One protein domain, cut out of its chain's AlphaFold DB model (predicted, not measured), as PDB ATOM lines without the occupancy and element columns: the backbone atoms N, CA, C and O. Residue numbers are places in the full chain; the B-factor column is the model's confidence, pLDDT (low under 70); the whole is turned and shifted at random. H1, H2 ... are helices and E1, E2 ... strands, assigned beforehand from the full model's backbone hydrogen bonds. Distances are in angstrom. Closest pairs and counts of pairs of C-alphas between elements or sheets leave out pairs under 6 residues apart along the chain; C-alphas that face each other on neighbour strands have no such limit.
ATOM      1  N   ALA A  83     172.695 131.233 127.886       88.06
ATOM      2  CA  ALA A  83     173.572 130.064 127.820       88.06
ATOM      3  C   ALA A  83     175.062 130.449 127.892       88.06
ATOM      4  O   ALA A  83     175.840 129.788 128.576       88.06
ATOM      5  N   ALA A  84     175.449 131.571 127.273       86.81
ATOM      6  CA  ALA A  84     176.826 132.068 127.265       86.81
ATOM      7  C   ALA A  84     177.361 132.460 128.655       86.81
ATOM      8  O   ALA A  84     178.575 132.514 128.872       86.81
ATOM      9  N   VAL A  85     176.470 132.757 129.605       86.31
ATOM     10  CA  VAL A  85     176.835 133.271 130.930       86.31
ATOM     11  C   VAL A  85     176.677 132.260 132.062       86.31
ATOM     12  O   VAL A  85     177.239 132.481 133.142       86.31
ATOM     13  N   ILE A  86     175.951 131.165 131.828       87.50
ATOM     14  CA  ILE A  86     175.716 130.085 132.790       87.50
ATOM     15  C   ILE A  86     176.596 128.882 132.427       87.50
ATOM     16  O   ILE A  86     176.676 128.502 131.261       87.50
ATOM     17  N   PRO A  87     177.235 128.208 133.400       85.44
ATOM     18  CA  PRO A  87     177.917 126.950 133.121       85.44
ATOM     19  C   PRO A  87     176.968 125.928 132.477       85.44
ATOM     20  O   PRO A  87     175.925 125.604 133.048       85.44
ATOM     21  N   HIS A  88     177.353 125.352 131.335       89.38
ATOM     22  CA  HIS A  88     176.518 124.372 130.622       89.38
ATOM     23  C   HIS A  88     176.163 123.140 131.469       89.38
ATOM     24  O   HIS A  88     175.118 122.533 131.268       89.38
ATOM     25  N   SER A  89     177.004 122.774 132.446       85.56
ATOM     26  CA  SER A  89     176.715 121.703 133.412       85.56
ATOM     27  C   SER A  89     175.508 121.991 134.305       85.56
ATOM     28  O   SER A  89     174.901 121.051 134.805       85.56
ATOM     29  N   VAL A  90     175.171 123.265 134.506       87.12
ATOM     30  CA  VAL A  90     173.996 123.709 135.262       87.12
ATOM     31  C   VAL A  90     172.840 123.975 134.306       87.12
ATOM     32  O   VAL A  90     171.761 123.432 134.522       87.12
ATOM     33  N   ALA A  91     173.081 124.745 133.237       88.56
ATOM     34  CA  ALA A  91     172.055 125.166 132.282       88.56
ATOM     35  C   ALA A  91     171.248 123.983 131.734       88.56
ATOM     36  O   ALA A  91     170.025 124.043 131.711       88.56
ATOM     37  N   LYS A  92     171.917 122.865 131.425       88.00
ATOM     38  CA  LYS A  92     171.260 121.665 130.901       88.00
ATOM     39  C   LYS A  92     170.168 121.064 131.795       88.00
ATOM     40  O   LYS A  92     169.358 120.281 131.313       88.00
ATOM     41  N   HIS A  93     170.179 121.370 133.090       88.19
ATOM     42  CA  HIS A  93     169.224 120.838 134.061       88.19
ATOM     43  C   HIS A  93     168.117 121.831 134.423       88.19
ATOM     44  O   HIS A  93     167.165 121.436 135.094       88.19
ATOM     45  N   ILE A  94     168.233 123.095 134.003       86.62
ATOM     46  CA  ILE A  94     167.241 124.124 134.302       86.62
ATOM     47  C   ILE A  94     166.038 123.920 133.386       86.62
ATOM     48  O   ILE A  94     166.163 123.903 132.166       86.62
ATOM     49  N   SER A  95     164.852 123.773 133.972       81.25
ATOM     50  CA  SER A  95     163.612 123.711 133.199       81.25
ATOM     51  C   SER A  95     163.318 125.055 132.525       81.25
ATOM     52  O   SER A  95     163.591 126.112 133.092       81.25
ATOM     53  N   LYS A  96     162.680 125.027 131.346       77.12
ATOM     54  CA  LYS A  96     162.323 126.224 130.555       77.12
ATOM     55  C   LYS A  96     161.682 127.347 131.384       77.12
ATOM     56  O   LYS A  96     162.019 128.512 131.216       77.12
ATOM     57  N   GLY A  97     160.772 127.005 132.299       80.00
ATOM     58  CA  GLY A  97     160.076 127.986 133.146       80.00
ATOM     59  C   GLY A  97     160.949 128.642 134.223       80.00
ATOM     60  O   GLY A  97     160.601 129.711 134.711       80.00
ATOM     61  N   ASN A  98     162.079 128.025 134.568       85.19
ATOM     62  CA  ASN A  98     162.987 128.479 135.621       85.19
ATOM     63  C   ASN A  98     164.268 129.120 135.066       85.19
ATOM     64  O   ASN A  98     165.156 129.498 135.837       85.19
ATOM     65  N   MET A  99     164.393 129.225 133.740       88.00
ATOM     66  CA  MET A  99     165.539 129.860 133.107       88.00
ATOM     67  C   MET A  99     165.531 131.367 133.406       88.00
ATOM     68  O   MET A  99     164.506 132.023 133.201       88.00
ATOM     69  N   PRO A 100     166.639 131.940 133.905       88.44
ATOM     70  CA  PRO A 100     166.699 133.369 134.153       88.44
ATOM     71  C   PRO A 100     166.679 134.153 132.843       88.44
ATOM     72  O   PRO A 100     167.266 133.734 131.846       88.44
ATOM     73  N   LYS A 101     166.057 135.330 132.871       90.06
ATOM     74  CA  LYS A 101     166.048 136.276 131.752       90.06
ATOM     75  C   LYS A 101     167.035 137.399 132.019       90.06
ATOM     76  O   LYS A 101     167.160 137.869 133.148       90.06
ATOM     77  N   LEU A 102     167.728 137.865 130.982       87.12
ATOM     78  CA  LEU A 102     168.813 138.848 131.124       87.12
ATOM     79  C   LEU A 102     168.376 140.186 131.718       87.12
ATOM     80  O   LEU A 102     169.124 140.789 132.497       87.12
ATOM     81  N   GLU A 103     167.181 140.642 131.348       88.62
ATOM     82  CA  GLU A 103     166.637 141.929 131.779       88.62
ATOM     83  C   GLU A 103     165.875 141.863 133.106       88.62
ATOM     84  O   GLU A 103     165.663 142.911 133.728       88.62
ATOM     85  N   ASP A 104     165.533 140.660 133.570       91.06
ATOM     86  CA  ASP A 104     164.836 140.460 134.835       91.06
ATOM     87  C   ASP A 104     165.777 140.734 136.010       91.06
ATOM     88  O   ASP A 104     166.980 140.446 135.982       91.06
ATOM     89  N   SER A 105     165.211 141.329 137.060       92.19
ATOM     90  CA  SER A 105     165.923 141.606 138.305       92.19
ATOM     91  C   SER A 105     165.642 140.520 139.325       92.19
ATOM     92  O   SER A 105     164.493 140.172 139.576       92.19
ATOM     93  N   TYR A 106     166.704 140.037 139.958       91.19
ATOM     94  CA  TYR A 106     166.623 138.985 140.956       91.19
ATOM     95  C   TYR A 106     167.360 139.415 142.212       91.19
ATOM     96  O   TYR A 106     168.395 140.085 142.140       91.19
ATOM     97  N   THR A 107     166.828 139.017 143.364       90.75
ATOM     98  CA  THR A 107     167.498 139.221 144.644       90.75
ATOM     99  C   THR A 107     168.371 138.007 144.930       90.75
ATOM    100  O   THR A 107     167.867 136.901 145.106       90.75
ATOM    101  N   ILE A 108     169.682 138.217 144.960       91.25
ATOM    102  CA  ILE A 108     170.697 137.174 145.129       91.25
ATOM    103  C   ILE A 108     171.656 137.522 146.255       91.25
ATOM    104  O   ILE A 108     171.794 138.689 146.613       91.25
ATOM    105  N   TYR A 109     172.359 136.530 146.796       88.50
ATOM    106  CA  TYR A 109     173.457 136.798 147.717       88.50
ATOM    107  C   TYR A 109     174.703 137.231 146.940       88.50
ATOM    108  O   TYR A 109     175.185 136.496 146.073       88.50
ATOM    109  N   SER A 110     175.234 138.411 147.260       89.62
ATOM    110  CA  SER A 110     176.510 138.868 146.718       89.62
ATOM    111  C   SER A 110     177.629 138.515 147.700       89.62
ATOM    112  O   SER A 110     177.663 139.094 148.788       89.62
ATOM    113  N   PRO A 111     178.538 137.579 147.358       85.81
ATOM    114  CA  PRO A 111     179.650 137.219 148.236       85.81
ATOM    115  C   PRO A 111     180.623 138.385 148.445       85.81
ATOM    116  O   PRO A 111     181.200 138.497 149.518       85.81
ATOM    117  N   ASP A 112     180.747 139.276 147.458       87.56
ATOM    118  CA  ASP A 112     181.587 140.476 147.529       87.56
ATOM    119  C   ASP A 112     181.061 141.489 148.562       87.56
ATOM    120  O   ASP A 112     181.811 142.040 149.361       87.56
ATOM    121  N   LEU A 113     179.738 141.681 148.612       85.25
ATOM    122  CA  LEU A 113     179.098 142.618 149.545       85.25
ATOM    123  C   LEU A 113     178.646 141.966 150.861       85.25
ATOM    124  O   LEU A 113     178.125 142.659 151.737       85.25
ATOM    125  N   GLY A 114     178.760 140.641 150.978       86.00
ATOM    126  CA  GLY A 114     178.322 139.861 152.137       86.00
ATOM    127  C   GLY A 114     176.814 139.911 152.425       86.00
ATOM    128  O   GLY A 114     176.391 139.533 153.518       86.00
ATOM    129  N   LYS A 115     175.987 140.389 151.485       86.19
ATOM    130  CA  LYS A 115     174.553 140.649 151.698       86.19
ATOM    131  C   LYS A 115     173.702 140.389 150.449       86.19
ATOM    132  O   LYS A 115     174.236 140.369 149.336       86.19
ATOM    133  N   PRO A 116     172.374 140.225 150.602       90.19
ATOM    134  CA  PRO A 116     171.466 140.175 149.466       90.19
ATOM    135  C   PRO A 116     171.443 141.489 148.681       90.19
ATOM    136  O   PRO A 116     171.410 142.572 149.267       90.19
ATOM    137  N   VAL A 117     171.416 141.390 147.354       90.19
ATOM    138  CA  VAL A 117     171.286 142.522 146.431       90.19
ATOM    139  C   VAL A 117     170.306 142.190 145.317       90.19
ATOM    140  O   VAL A 117     170.281 141.063 144.825       90.19
ATOM    141  N   THR A 118     169.528 143.181 144.890       93.12
ATOM    142  CA  THR A 118     168.659 143.073 143.715       93.12
ATOM    143  C   THR A 118     169.342 143.724 142.526       93.12
ATOM    144  O   THR A 118     169.683 144.906 142.571       93.12
ATOM    145  N   LYS A 119     169.550 142.962 141.454       93.69
ATOM    146  CA  LYS A 119     170.073 143.488 140.189       93.69
ATOM    147  C   LYS A 119     169.655 142.616 139.013       93.69
ATOM    148  O   LYS A 119     169.223 141.480 139.199       93.69
ATOM    149  N   LYS A 120     169.802 143.158 137.804       93.88
ATOM    150  CA  LYS A 120     169.527 142.432 136.560       93.88
ATOM    151  C   LYS A 120     170.469 141.245 136.381       93.88
ATOM    152  O   LYS A 120     171.659 141.374 136.680       93.88
ATOM    153  N   PHE A 121     169.968 140.139 135.832       92.50
ATOM    154  CA  PHE A 121     170.759 138.923 135.610       92.50
ATOM    155  C   PHE A 121     172.025 139.173 134.779       92.50
ATOM    156  O   PHE A 121     173.112 138.703 135.128       92.50
ATOM    157  N   LYS A 122     171.927 140.010 133.737       90.81
ATOM    158  CA  LYS A 122     173.085 140.401 132.917       90.81
ATOM    159  C   LYS A 122     174.238 141.026 133.719       90.81
ATOM    160  O   LYS A 122     175.396 140.864 133.347       90.81
ATOM    161  N   ASN A 123     173.936 141.655 134.860       92.50
ATOM    162  CA  ASN A 123     174.902 142.322 135.741       92.50
ATOM    163  C   ASN A 123     175.446 141.407 136.856       92.50
ATOM    164  O   ASN A 123     176.104 141.878 137.790       92.50
ATOM    165  N   PHE A 124     175.140 140.109 136.819       91.88
ATOM    166  CA  PHE A 124     175.716 139.159 137.764       91.88
ATOM    167  C   PHE A 124     177.183 138.913 137.428       91.88
ATOM    168  O   PHE A 124     177.539 138.657 136.277       91.88
ATOM    169  N   THR A 125     178.027 138.934 138.452       91.88
ATOM    170  CA  THR A 125     179.420 138.503 138.360       91.88
ATOM    171  C   THR A 125     179.506 136.983 138.235       91.88
ATOM    172  O   THR A 125     178.561 136.251 138.538       91.88
ATOM    173  N   LYS A 126     180.671 136.477 137.816       89.62
ATOM    174  CA  LYS A 126     180.913 135.034 137.687       89.62
ATOM    175  C   LYS A 126     180.669 134.273 138.999       89.62
ATOM    176  O   LYS A 126     180.015 133.232 138.978       89.62
ATOM    177  N   GLU A 127     181.147 134.804 140.124       88.62
ATOM    178  CA  GLU A 127     180.982 134.162 141.435       88.62
ATOM    179  C   GLU A 127     179.528 134.198 141.917       88.62
ATOM    180  O   GLU A 127     179.021 133.201 142.429       88.62
ATOM    181  N   GLU A 128     178.804 135.292 141.667       91.06
ATOM    182  CA  GLU A 128     177.373 135.362 141.972       91.06
ATOM    183  C   GLU A 128     176.567 134.344 141.168       91.06
ATOM    184  O   GLU A 128     175.703 133.678 141.734       91.06
ATOM    185  N   ARG A 129     176.862 134.169 139.873       90.00
ATOM    186  CA  ARG A 129     176.204 133.142 139.051       90.00
ATOM    187  C   ARG A 129     176.479 131.744 139.593       90.00
ATOM    188  O   ARG A 129     175.556 130.951 139.741       90.00
ATOM    189  N   LYS A 130     177.736 131.454 139.931       87.00
ATOM    190  CA  LYS A 130     178.155 130.155 140.473       87.00
ATOM    191  C   LYS A 130     177.450 129.815 141.790       87.00
ATOM    192  O   LYS A 130     177.100 128.659 142.006       87.00
ATOM    193  N   LEU A 131     177.261 130.802 142.661       87.75
ATOM    194  CA  LEU A 131     176.653 130.601 143.975       87.75
ATOM    195  C   LEU A 131     175.120 130.554 143.921       87.75
ATOM    196  O   LEU A 131     174.500 129.756 144.623       87.75
ATOM    197  N   ASN A 132     174.509 131.412 143.100       89.56
ATOM    198  CA  ASN A 132     173.067 131.657 143.140       89.56
ATOM    199  C   ASN A 132     172.280 130.921 142.052       89.56
ATOM    200  O   ASN A 132     171.059 130.888 142.134       89.56
ATOM    201  N   ILE A 133     172.925 130.322 141.048       88.62
ATOM    202  CA  ILE A 133     172.233 129.556 140.003       88.62
ATOM    203  C   ILE A 133     172.420 128.065 140.269       88.62
ATOM    204  O   ILE A 133     173.528 127.579 140.496       88.62
ATOM    205  N   GLY A 134     171.323 127.317 140.261       86.75
ATOM    206  CA  GLY A 134     171.322 125.864 140.367       86.75
ATOM    207  C   GLY A 134     170.466 125.204 139.286       86.75
ATOM    208  O   GLY A 134     169.907 125.889 138.435       86.75
ATOM    209  N   PRO A 135     170.318 123.869 139.344       84.00
ATOM    210  CA  PRO A 135     169.451 123.107 138.440       84.00
ATOM    211  C   PRO A 135     167.983 123.558 138.436       84.00
ATOM    212  O   PRO A 135     167.249 123.248 137.512       84.00
ATOM    213  N   HIS A 136     167.537 124.292 139.457       84.94
ATOM    214  CA  HIS A 136     166.172 124.817 139.558       84.94
ATOM    215  C   HIS A 136     166.060 126.301 139.173       84.94
ATOM    216  O   HIS A 136     165.046 126.922 139.468       84.94
ATOM    217  N   GLY A 137     167.075 126.868 138.515       87.50
ATOM    218  CA  GLY A 137     167.125 128.289 138.169       87.50
ATOM    219  C   GLY A 137     167.847 129.120 139.229       87.50
ATOM    220  O   GLY A 137     168.839 128.672 139.816       87.50
ATOM    221  N   ILE A 138     167.377 130.347 139.459       87.88
ATOM    222  CA  ILE A 138     167.924 131.218 140.506       87.88
ATOM    223  C   ILE A 138     167.424 130.738 141.869       87.88
ATOM    224  O   ILE A 138     166.224 130.684 142.118       87.88
ATOM    225  N   ARG A 139     168.368 130.400 142.748       81.00
ATOM    226  CA  ARG A 139     168.101 129.947 144.113       81.00
ATOM    227  C   ARG A 139     167.464 131.073 144.913       81.00
ATOM    228  O   ARG A 139     167.961 132.202 144.911       81.00
ATOM    229  N   SER A 140     166.402 130.750 145.641       65.88
ATOM    230  CA  SER A 140     165.818 131.689 146.597       65.88
ATOM    231  C   SER A 140     166.821 131.993 147.715       65.88
ATOM    232  O   SER A 140     167.608 131.137 148.116       65.88
ATOM    233  N   ILE A 141     166.771 133.193 148.295       66.94
ATOM    234  CA  ILE A 141     167.617 133.562 149.447       66.94
ATOM    235  C   ILE A 141     167.336 132.664 150.664       66.94
ATOM    236  O   ILE A 141     168.204 132.454 151.512       66.94
ATOM    237  N   SER A 142     166.138 132.076 150.740       60.22
ATOM    238  CA  SER A 142     165.826 131.048 151.737       60.22
ATOM    239  C   SER A 142     166.607 129.749 151.507       60.22
ATOM    240  O   SER A 142     166.937 129.063 152.467       60.22
ATOM    241  N   GLU A 143     166.936 129.425 150.253       51.75
ATOM    242  CA  GLU A 143     167.732 128.255 149.862       51.75
ATOM    243  C   GLU A 143     169.243 128.527 149.930       51.75
ATOM    244  O   GLU A 143     170.027 127.592 150.053       51.75
ATOM    245  N   SER A 144     169.681 129.790 149.871       50.81
ATOM    246  CA  SER A 144     171.092 130.166 150.056       50.81
ATOM    247  C   SER A 144     171.507 130.283 151.526       50.81
ATOM    248  O   SER A 144     172.701 130.271 151.816       50.81
ATOM    249  N   ARG A 145     170.547 130.259 152.467       49.62
ATOM    250  CA  ARG A 145     170.778 129.915 153.884       49.62
ATOM    251  C   ARG A 145     170.930 128.406 154.113       49.62
ATOM    252  O   ARG A 145     170.615 127.900 155.187       49.62
ATOM    253  N   ILE A 146     171.456 127.668 153.137       49.81
ATOM    254  CA  ILE A 146     172.205 126.464 153.480       49.81
ATOM    255  C   ILE A 146     173.492 126.999 154.105       49.81
ATOM    256  O   ILE A 146     174.503 127.169 153.424       49.81
TER     257      ILE A 146
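Overview. This is residues 83 to 146 of the 198 residues of an uncharacterized protein of marine sediment metagenome (UniProt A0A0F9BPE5). A two-stranded hairpin, E1 and E2, makes one side of a small rounded domain; H2 packs by E1, nearest the middle, and the short H3 lies near E1 too. H1 sits away from the other helices and from E2, and the long stretch of residues 92 to 104 leads from it to the hairpin. The printed part has 64 residues, in the order H1, E1, E2, H2, H3, with an antiparallel sheet of order E1 - E2. The class is mixed, helices and strands, with 27 residues in named elements, under half. It is compact, with a radius of gyration of the C-alphas of 10.9 A and spans of 29 by 24 by 18 A.

Arrangement. E1, residues 105 to 110, and E2, residues 115 to 120, form an antiparallel hairpin, 147 degrees between directions; N 108 and O 117 are 2.9 A apart, within hydrogen-bond range. The closest C-alphas of E1 and H2, residues 126 to 132, are those of Ser 110 and Glu 128, 6.0 A apart. Those of E1 and H3, residues 141 to 144, are Ile 108 and Ile 141, 6.4 A. H2 and H3 are close but not clearly touching, Asn 132 and Ser 144 having the closest C-alphas, 7.3 A. H1, residues 88 to 91, is apart from E2, H2 and H3. Every O i to N i+4 pair is within range in H2; H1 and H3 are too short for one.

Along the chain. E1 spans 13.8 A from C-alpha 105 at (165.923, 141.606, 138.305); E2 spans 16.0 A and H2 10.1 A. H1 begins at C-alpha 88, (176.518, 124.372, 130.622), and H3 ends at C-alpha 144, (171.092, 130.166, 150.056).

Size, cuts and confidence. The C-alphas farthest apart, Lys 96 and Leu 113, are 30.2 A apart. The printed part has no cut; the link from H1 to E1 is long. Residues 140 to 146 have pLDDT under 70.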